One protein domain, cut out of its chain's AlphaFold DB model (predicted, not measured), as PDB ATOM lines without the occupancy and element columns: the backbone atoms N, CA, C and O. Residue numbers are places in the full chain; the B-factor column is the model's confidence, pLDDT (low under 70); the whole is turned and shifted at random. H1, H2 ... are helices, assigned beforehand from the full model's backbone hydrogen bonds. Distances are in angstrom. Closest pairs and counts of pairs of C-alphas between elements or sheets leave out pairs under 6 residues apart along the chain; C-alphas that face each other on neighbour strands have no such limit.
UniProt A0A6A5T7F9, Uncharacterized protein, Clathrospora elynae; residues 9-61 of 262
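What this domain is: This is residues 9 to 61 of the 262 residues of an uncharacterized protein of Clathrospora elynae (UniProt A0A6A5T7F9). The longest helix, H2, crosses H1 about perpendicularly in a lopsided cross, meeting the middle of H1 with the first half of its own length. A long loop without a named element, residues 32 to 45, leads from the end of H1 round to the start of H2. The printed part has 53 residues with two named helices, H1 then H2, and no named strand; its class is all helix. It is compact, with a radius of gyration of the C-alphas of 10.5 A and spans of 31 by 22 by 18 A.

Where its parts are: H2, residues 46 to 61, is 22.8 A long from C-alpha 46 at (-101.254, -50.716, -11.180) to C-alpha 61 at (-117.761, -56.901, 3.314). H1, residues 17 to 31, is 20.5 A long and begins at C-alpha 17 at (-107.760, -37.799, 0.422).

How they stand to each other: H2 touches H1 with residues 49 to 52 alone, and H1 touches H2 with residues 22 to 26 alone. Their closest C-alphas, those of Tyr 23 and Val 52, are 6.2 A apart. Their lines are about perpendicular, at 78 degrees. In H1 and H2 every O i to N i+4 pair is within hydrogen-bond range.

The domain as a whole: The C-alphas farthest apart, those of Pro 9 and Asp 61, are 32.0 A apart. The printed part has no cut, and the link from H1 to H2 is long. Mean pLDDT of the printed part is 77.1; residues 9, 13 to 14 and 35 to 36 are under 70.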
ATOM      1  N   PRO A   9     -94.578 -38.378 -10.395       63.97
ATOM      2  CA  PRO A   9     -95.797 -37.753  -9.911       63.97
ATOM      3  C   PRO A   9     -96.168 -38.357  -8.544       63.97
ATOM      4  O   PRO A   9     -95.925 -39.537  -8.270       63.97
ATOM      5  N   LYS A  10     -96.689 -37.515  -7.653       77.50
ATOM      6  CA  LYS A  10     -96.975 -37.880  -6.262       77.50
ATOM      7  C   LYS A  10     -98.407 -38.404  -6.162       77.50
ATOM      8  O   LYS A  10     -99.292 -37.887  -6.838       77.50
ATOM      9  N   ALA A  11     -98.647 -39.386  -5.298       73.62
ATOM     10  CA  ALA A  11     -99.966 -39.985  -5.082       73.62
ATOM     11  C   ALA A  11    -101.105 -38.991  -4.748       73.62
ATOM     12  O   ALA A  11    -102.200 -39.175  -5.282       73.62
ATOM     13  N   PRO A  12    -100.891 -37.903  -3.969       73.81
ATOM     14  CA  PRO A  12    -101.958 -36.944  -3.663       73.81
ATOM     15  C   PRO A  12    -102.554 -36.245  -4.886       73.81
ATOM     16  O   PRO A  12    -103.633 -35.677  -4.794       73.81
ATOM     17  N   ALA A  13    -101.855 -36.261  -6.023       66.38
ATOM     18  CA  ALA A  13    -102.324 -35.632  -7.250       66.38
ATOM     19  C   ALA A  13    -103.463 -36.394  -7.938       66.38
ATOM     20  O   ALA A  13    -104.095 -35.845  -8.833       66.38
ATOM     21  N   LEU A  14    -103.679 -37.662  -7.579       64.31
ATOM     22  CA  LEU A  14    -104.623 -38.542  -8.269       64.31
ATOM     23  C   LEU A  14    -105.590 -39.267  -7.352       64.31
ATOM     24  O   LEU A  14    -106.633 -39.725  -7.805       64.31
ATOM     25  N   SER A  15    -105.224 -39.420  -6.088       72.19
ATOM     26  CA  SER A  15    -106.050 -40.112  -5.118       72.19
ATOM     27  C   SER A  15    -106.866 -39.091  -4.345       72.19
ATOM     28  O   SER A  15    -106.328 -38.091  -3.860       72.19
ATOM     29  N   LYS A  16    -108.159 -39.362  -4.154       80.00
ATOM     30  CA  LYS A  16    -108.948 -38.606  -3.173       80.00
ATOM     31  C   LYS A  16    -108.268 -38.723  -1.804       80.00
ATOM     32  O   LYS A  16    -107.652 -39.757  -1.537       80.00
ATOM     33  N   PRO A  17    -108.418 -37.749  -0.887       81.25
ATOM     34  CA  PRO A  17    -107.760 -37.799   0.422       81.25
ATOM     35  C   PRO A  17    -107.950 -39.136   1.156       81.25
ATOM     36  O   PRO A  17    -107.011 -39.673   1.735       81.25
ATOM     37  N   ARG A  18    -109.147 -39.728   1.041       77.44
ATOM     38  CA  ARG A  18    -109.460 -41.051   1.592       77.44
ATOM     39  C   ARG A  18    -108.706 -42.196   0.905       77.44
ATOM     40  O   ARG A  18    -108.180 -43.060   1.590       77.44
ATOM     41  N   GLU A  19    -108.638 -42.211  -0.422       76.94
ATOM     42  CA  GLU A  19    -107.903 -43.238  -1.184       76.94
ATOM     43  C   GLU A  19    -106.394 -43.144  -0.924       76.94
ATOM     44  O   GLU A  19    -105.716 -44.159  -0.785       76.94
ATOM     45  N   LEU A  20    -105.872 -41.920  -0.785       83.00
ATOM     46  CA  LEU A  20    -104.479 -41.676  -0.429       83.00
ATOM     47  C   LEU A  20    -104.154 -42.213   0.971       83.00
ATOM     48  O   LEU A  20    -103.113 -42.838   1.159       83.00
ATOM     49  N   GLN A  21    -105.030 -41.961   1.947       82.69
ATOM     50  CA  GLN A  21    -104.903 -42.481   3.309       82.69
ATOM     51  C   GLN A  21    -104.834 -44.012   3.301       82.69
ATOM     52  O   GLN A  21    -103.900 -44.592   3.845       82.69
ATOM     53  N   MET A  22    -105.767 -44.647   2.595       80.25
ATOM     54  CA  MET A  22    -105.816 -46.097   2.450       80.25
ATOM     55  C   MET A  22    -104.552 -46.676   1.820       80.25
ATOM     56  O   MET A  22    -104.003 -47.658   2.307       80.25
ATOM     57  N   TYR A  23    -104.058 -46.055   0.750       82.00
ATOM     58  CA  TYR A  23    -102.834 -46.508   0.107       82.00
ATOM     59  C   TYR A  23    -101.616 -46.396   1.034       82.00
ATOM     60  O   TYR A  23    -100.757 -47.277   1.036       82.00
ATOM     61  N   LYS A  24    -101.534 -45.346   1.860       82.88
ATOM     62  CA  LYS A  24    -100.467 -45.226   2.867       82.88
ATOM     63  C   LYS A  24    -100.553 -46.316   3.925       82.88
ATOM     64  O   LYS A  24     -99.523 -46.890   4.258       82.88
ATOM     65  N   GLU A  25    -101.753 -46.590   4.431       81.31
ATOM     66  CA  GLU A  25    -101.991 -47.662   5.402       81.31
ATOM     67  C   GLU A  25    -101.581 -49.016   4.819       81.31
ATOM     68  O   GLU A  25    -100.799 -49.729   5.438       81.31
ATOM     69  N   TRP A  26    -101.989 -49.315   3.583       85.44
ATOM     70  CA  TRP A  26    -101.570 -50.520   2.868       85.44
ATOM     71  C   TRP A  26    -100.045 -50.606   2.706       85.44
ATOM     72  O   TRP A  26     -99.447 -51.611   3.072       85.44
ATOM     73  N   ARG A  27     -99.365 -49.545   2.238       82.00
ATOM     74  CA  ARG A  27     -97.891 -49.558   2.105       82.00
ATOM     75  C   ARG A  27     -97.182 -49.747   3.443       82.00
ATOM     76  O   ARG A  27     -96.116 -50.361   3.485       82.00
ATOM     77  N   PHE A  28     -97.720 -49.163   4.508       81.06
ATOM     78  CA  PHE A  28     -97.165 -49.312   5.845       81.06
ATOM     79  C   PHE A  28     -97.295 -50.762   6.323       81.06
ATOM     80  O   PHE A  28     -96.313 -51.332   6.786       81.06
ATOM     81  N   LEU A  29     -98.473 -51.367   6.151       78.44
ATOM     82  CA  LEU A  29     -98.758 -52.732   6.594       78.44
ATOM     83  C   LEU A  29     -98.046 -53.794   5.739       78.44
ATOM     84  O   LEU A  29     -97.371 -54.661   6.289       78.44
ATOM     85  N   ASP A  30     -98.132 -53.698   4.412       76.50
ATOM     86  CA  ASP A  30     -97.731 -54.782   3.502       76.50
ATOM     87  C   ASP A  30     -96.281 -54.656   3.011       76.50
ATOM     88  O   ASP A  30     -95.624 -55.657   2.717       76.50
ATOM     89  N   LEU A  31     -95.753 -53.430   2.916       79.19
ATOM     90  CA  LEU A  31     -94.382 -53.174   2.452       79.19
ATOM     91  C   LEU A  31     -93.441 -52.741   3.581       79.19
ATOM     92  O   LEU A  31     -92.256 -52.515   3.323       79.19
ATOM     93  N   ASN A  32     -93.952 -52.614   4.811       78.69
ATOM     94  CA  ASN A  32     -93.219 -52.104   5.973       78.69
ATOM     95  C   ASN A  32     -92.530 -50.754   5.684       78.69
ATOM     96  O   ASN A  32     -91.422 -50.473   6.155       78.69
ATOM     97  N   ALA A  33     -93.151 -49.931   4.832       81.06
ATOM     98  CA  ALA A  33     -92.630 -48.619   4.482       81.06
ATOM     99  C   ALA A  33     -92.785 -47.680   5.687       81.06
ATOM    100  O   ALA A  33     -93.857 -47.601   6.279       81.06
ATOM    101  N   THR A  34     -91.735 -46.940   6.048       80.25
ATOM    102  CA  THR A  34     -91.820 -45.925   7.111       80.25
ATOM    103  C   THR A  34     -92.842 -44.851   6.751       80.25
ATOM    104  O   THR A  34     -93.055 -44.580   5.575       80.25
ATOM    105  N   ALA A  35     -93.485 -44.231   7.747       63.97
ATOM    106  CA  ALA A  35     -94.465 -43.172   7.511       63.97
ATOM    107  C   ALA A  35     -93.844 -42.048   6.664       63.97
ATOM    108  O   ALA A  35     -92.954 -41.323   7.110       63.97
ATOM    109  N   VAL A  36     -94.293 -41.957   5.413       67.75
ATOM    110  CA  VAL A  36     -93.811 -41.005   4.414       67.75
ATOM    111  C   VAL A  36     -94.793 -39.834   4.380       67.75
ATOM    112  O   VAL A  36     -96.000 -40.062   4.299       67.75
ATOM    113  N   ASP A  37     -94.293 -38.594   4.435       81.62
ATOM    114  CA  ASP A  37     -95.113 -37.386   4.250       81.62
ATOM    115  C   ASP A  37     -95.920 -37.485   2.944       81.62
ATOM    116  O   ASP A  37     -95.436 -38.043   1.953       81.62
ATOM    117  N   ASP A  38     -97.135 -36.934   2.927       73.94
ATOM    118  CA  ASP A  38     -98.072 -36.942   1.798       73.94
ATOM    119  C   ASP A  38     -97.385 -36.547   0.493       73.94
ATOM    120  O   ASP A  38     -97.552 -37.193  -0.545       73.94
ATOM    121  N   ALA A  39     -96.530 -35.526   0.565       72.44
ATOM    122  CA  ALA A  39     -95.798 -35.004  -0.573       72.44
ATOM    123  C   ALA A  39     -94.643 -35.908  -1.038       72.44
ATOM    124  O   ALA A  39     -93.990 -35.591  -2.026       72.44
ATOM    125  N   SER A  40     -94.358 -37.017  -0.372       77.31
ATOM    126  CA  SER A  40     -93.308 -37.975  -0.748       77.31
ATOM    127  C   SER A  40     -93.849 -39.351  -1.130       77.31
ATOM    128  O   SER A  40     -93.092 -40.198  -1.609       77.31
ATOM    129  N   VAL A  41     -95.161 -39.573  -0.994       79.19
ATOM    130  CA  VAL A  41     -95.793 -40.819  -1.424       79.19
ATOM    131  C   VAL A  41     -95.790 -40.885  -2.951       79.19
ATOM    132  O   VAL A  41     -96.433 -40.087  -3.636       79.19
ATOM    133  N   LEU A  42     -95.038 -41.848  -3.487       79.31
ATOM    134  CA  LEU A  42     -95.013 -42.143  -4.915       79.31
ATOM    135  C   LEU A  42     -96.350 -42.714  -5.365       79.31
ATOM    136  O   LEU A  42     -97.033 -43.404  -4.613       79.31
ATOM    137  N   LEU A  43     -96.690 -42.447  -6.616       73.94
ATOM    138  CA  LEU A  43     -97.899 -42.958  -7.230       73.94
ATOM    139  C   LEU A  43     -97.927 -44.498  -7.256       73.94
ATOM    140  O   LEU A  43     -96.963 -45.086  -7.759       73.94
ATOM    141  N   PRO A  44     -99.016 -45.142  -6.786       77.81
ATOM    142  CA  PRO A  44     -99.139 -46.597  -6.808       77.81
ATOM    143  C   PRO A  44     -98.998 -47.126  -8.225       77.81
ATOM    144  O   PRO A  44     -99.616 -46.600  -9.156       77.81
ATOM    145  N   THR A  45     -98.180 -48.158  -8.397       78.12
ATOM    146  CA  THR A  45     -98.226 -49.018  -9.580       78.12
ATOM    147  C   THR A  45     -99.628 -49.604  -9.741       78.12
ATOM    148  O   THR A  45    -100.414 -49.640  -8.797       78.12
ATOM    149  N   ALA A  46     -99.960 -50.078 -10.943       71.44
ATOM    150  CA  ALA A  46    -101.254 -50.716 -11.180       71.44
ATOM    151  C   ALA A  46    -101.499 -51.879 -10.201       71.44
ATOM    152  O   ALA A  46    -102.580 -51.988  -9.636       71.44
ATOM    153  N   ILE A  47    -100.469 -52.692  -9.944       72.88
ATOM    154  CA  ILE A  47    -100.540 -53.829  -9.018       72.88
ATOM    155  C   ILE A  47    -100.812 -53.351  -7.586       72.88
ATOM    156  O   ILE A  47    -101.787 -53.789  -6.985       72.88
ATOM    157  N   GLU A  48    -100.032 -52.387  -7.084       78.25
ATOM    158  CA  GLU A  48    -100.253 -51.808  -5.748       78.25
ATOM    159  C   GLU A  48    -101.662 -51.206  -5.619       78.25
ATOM    160  O   GLU A  48    -102.328 -51.377  -4.602       78.25
ATOM    161  N   TYR A  49    -102.159 -50.535  -6.662       75.44
ATOM    162  CA  TYR A  49    -103.514 -49.983  -6.661       75.44
ATOM    163  C   TYR A  49    -104.589 -51.076  -6.591       75.44
ATOM    164  O   TYR A  49    -105.586 -50.931  -5.884       75.44
ATOM    165  N   ALA A  50    -104.397 -52.189  -7.298       75.25
ATOM    166  CA  ALA A  50    -105.326 -53.308  -7.253       75.25
ATOM    167  C   ALA A  50    -105.365 -53.991  -5.888       75.25
ATOM    168  O   ALA A  50    -106.459 -54.314  -5.419       75.25
ATOM    169  N   ASP A  51    -104.207 -54.170  -5.252       78.56
ATOM    170  CA  ASP A  51    -104.103 -54.753  -3.914       78.56
ATOM    171  C   ASP A  51    -104.886 -53.907  -2.898       78.56
ATOM    172  O   ASP A  51    -105.745 -54.430  -2.183       78.56
ATOM    173  N   VAL A  52    -104.730 -52.577  -2.944       79.31
ATOM    174  CA  VAL A  52    -105.516 -51.634  -2.125       79.31
ATOM    175  C   VAL A  52    -107.021 -51.783  -2.373       79.31
ATOM    176  O   VAL A  52    -107.818 -51.800  -1.432       79.31
ATOM    177  N   LEU A  53    -107.445 -51.913  -3.635       77.69
ATOM    178  CA  LEU A  53    -108.861 -52.083  -3.979       77.69
ATOM    179  C   LEU A  53    -109.439 -53.429  -3.513       77.69
ATOM    180  O   LEU A  53    -110.650 -53.528  -3.292       77.69
ATOM    181  N   VAL A  54    -108.626 -54.482  -3.408       80.44
ATOM    182  CA  VAL A  54    -109.052 -55.770  -2.840       80.44
ATOM    183  C   VAL A  54    -109.186 -55.660  -1.332       80.44
ATOM    184  O   VAL A  54    -110.249 -55.991  -0.810       80.44
ATOM    185  N   GLN A  55    -108.171 -55.119  -0.658       78.81
ATOM    186  CA  GLN A  55    -108.198 -54.926   0.788       78.81
ATOM    187  C   GLN A  55    -109.403 -54.071   1.213       78.81
ATOM    188  O   GLN A  55    -110.103 -54.410   2.164       78.81
ATOM    189  N   HIS A  56    -109.724 -53.016   0.456       78.44
ATOM    190  CA  HIS A  56    -110.904 -52.191   0.725       78.44
ATOM    191  C   HIS A  56    -112.223 -52.962   0.606       78.44
ATOM    192  O   HIS A  56    -113.145 -52.736   1.387       78.44
ATOM    193  N   ARG A  57    -112.342 -53.850  -0.391       78.69
ATOM    194  CA  ARG A  57    -113.541 -54.684  -0.551       78.69
ATOM    195  C   ARG A  57    -113.686 -55.646   0.622       78.69
ATOM    196  O   ARG A  57    -114.752 -55.679   1.221       78.69
ATOM    197  N   GLN A  58    -112.598 -56.301   1.021       79.50
ATOM    198  CA  GLN A  58    -112.581 -57.193   2.185       79.50
ATOM    199  C   GLN A  58    -112.972 -56.469   3.482       79.50
ATOM    200  O   GLN A  58    -113.786 -56.975   4.246       79.50
ATOM    201  N   GLN A  59    -112.476 -55.247   3.702       76.50
ATOM    202  CA  GLN A  59    -112.877 -54.430   4.854       76.50
ATOM    203  C   GLN A  59    -114.356 -54.021   4.822       76.50
ATOM    204  O   GLN A  59    -114.978 -53.884   5.873       76.50
ATOM    205  N   LYS A  60    -114.921 -53.786   3.630       78.00
ATOM    206  CA  LYS A  60    -116.316 -53.358   3.471       78.00
ATOM    207  C   LYS A  60    -117.305 -54.510   3.646       78.00
ATOM    208  O   LYS A  60    -118.412 -54.268   4.123       78.00
ATOM    209  N   ASP A  61    -116.905 -55.716   3.258       79.44
ATOM    210  CA  ASP A  61    -117.761 -56.901   3.314       79.44
ATOM    211  C   ASP A  61    -117.814 -57.535   4.722       79.44
ATOM    212  O   ASP A  61    -118.772 -58.241   5.012       79.44
TER     213      ASP A  61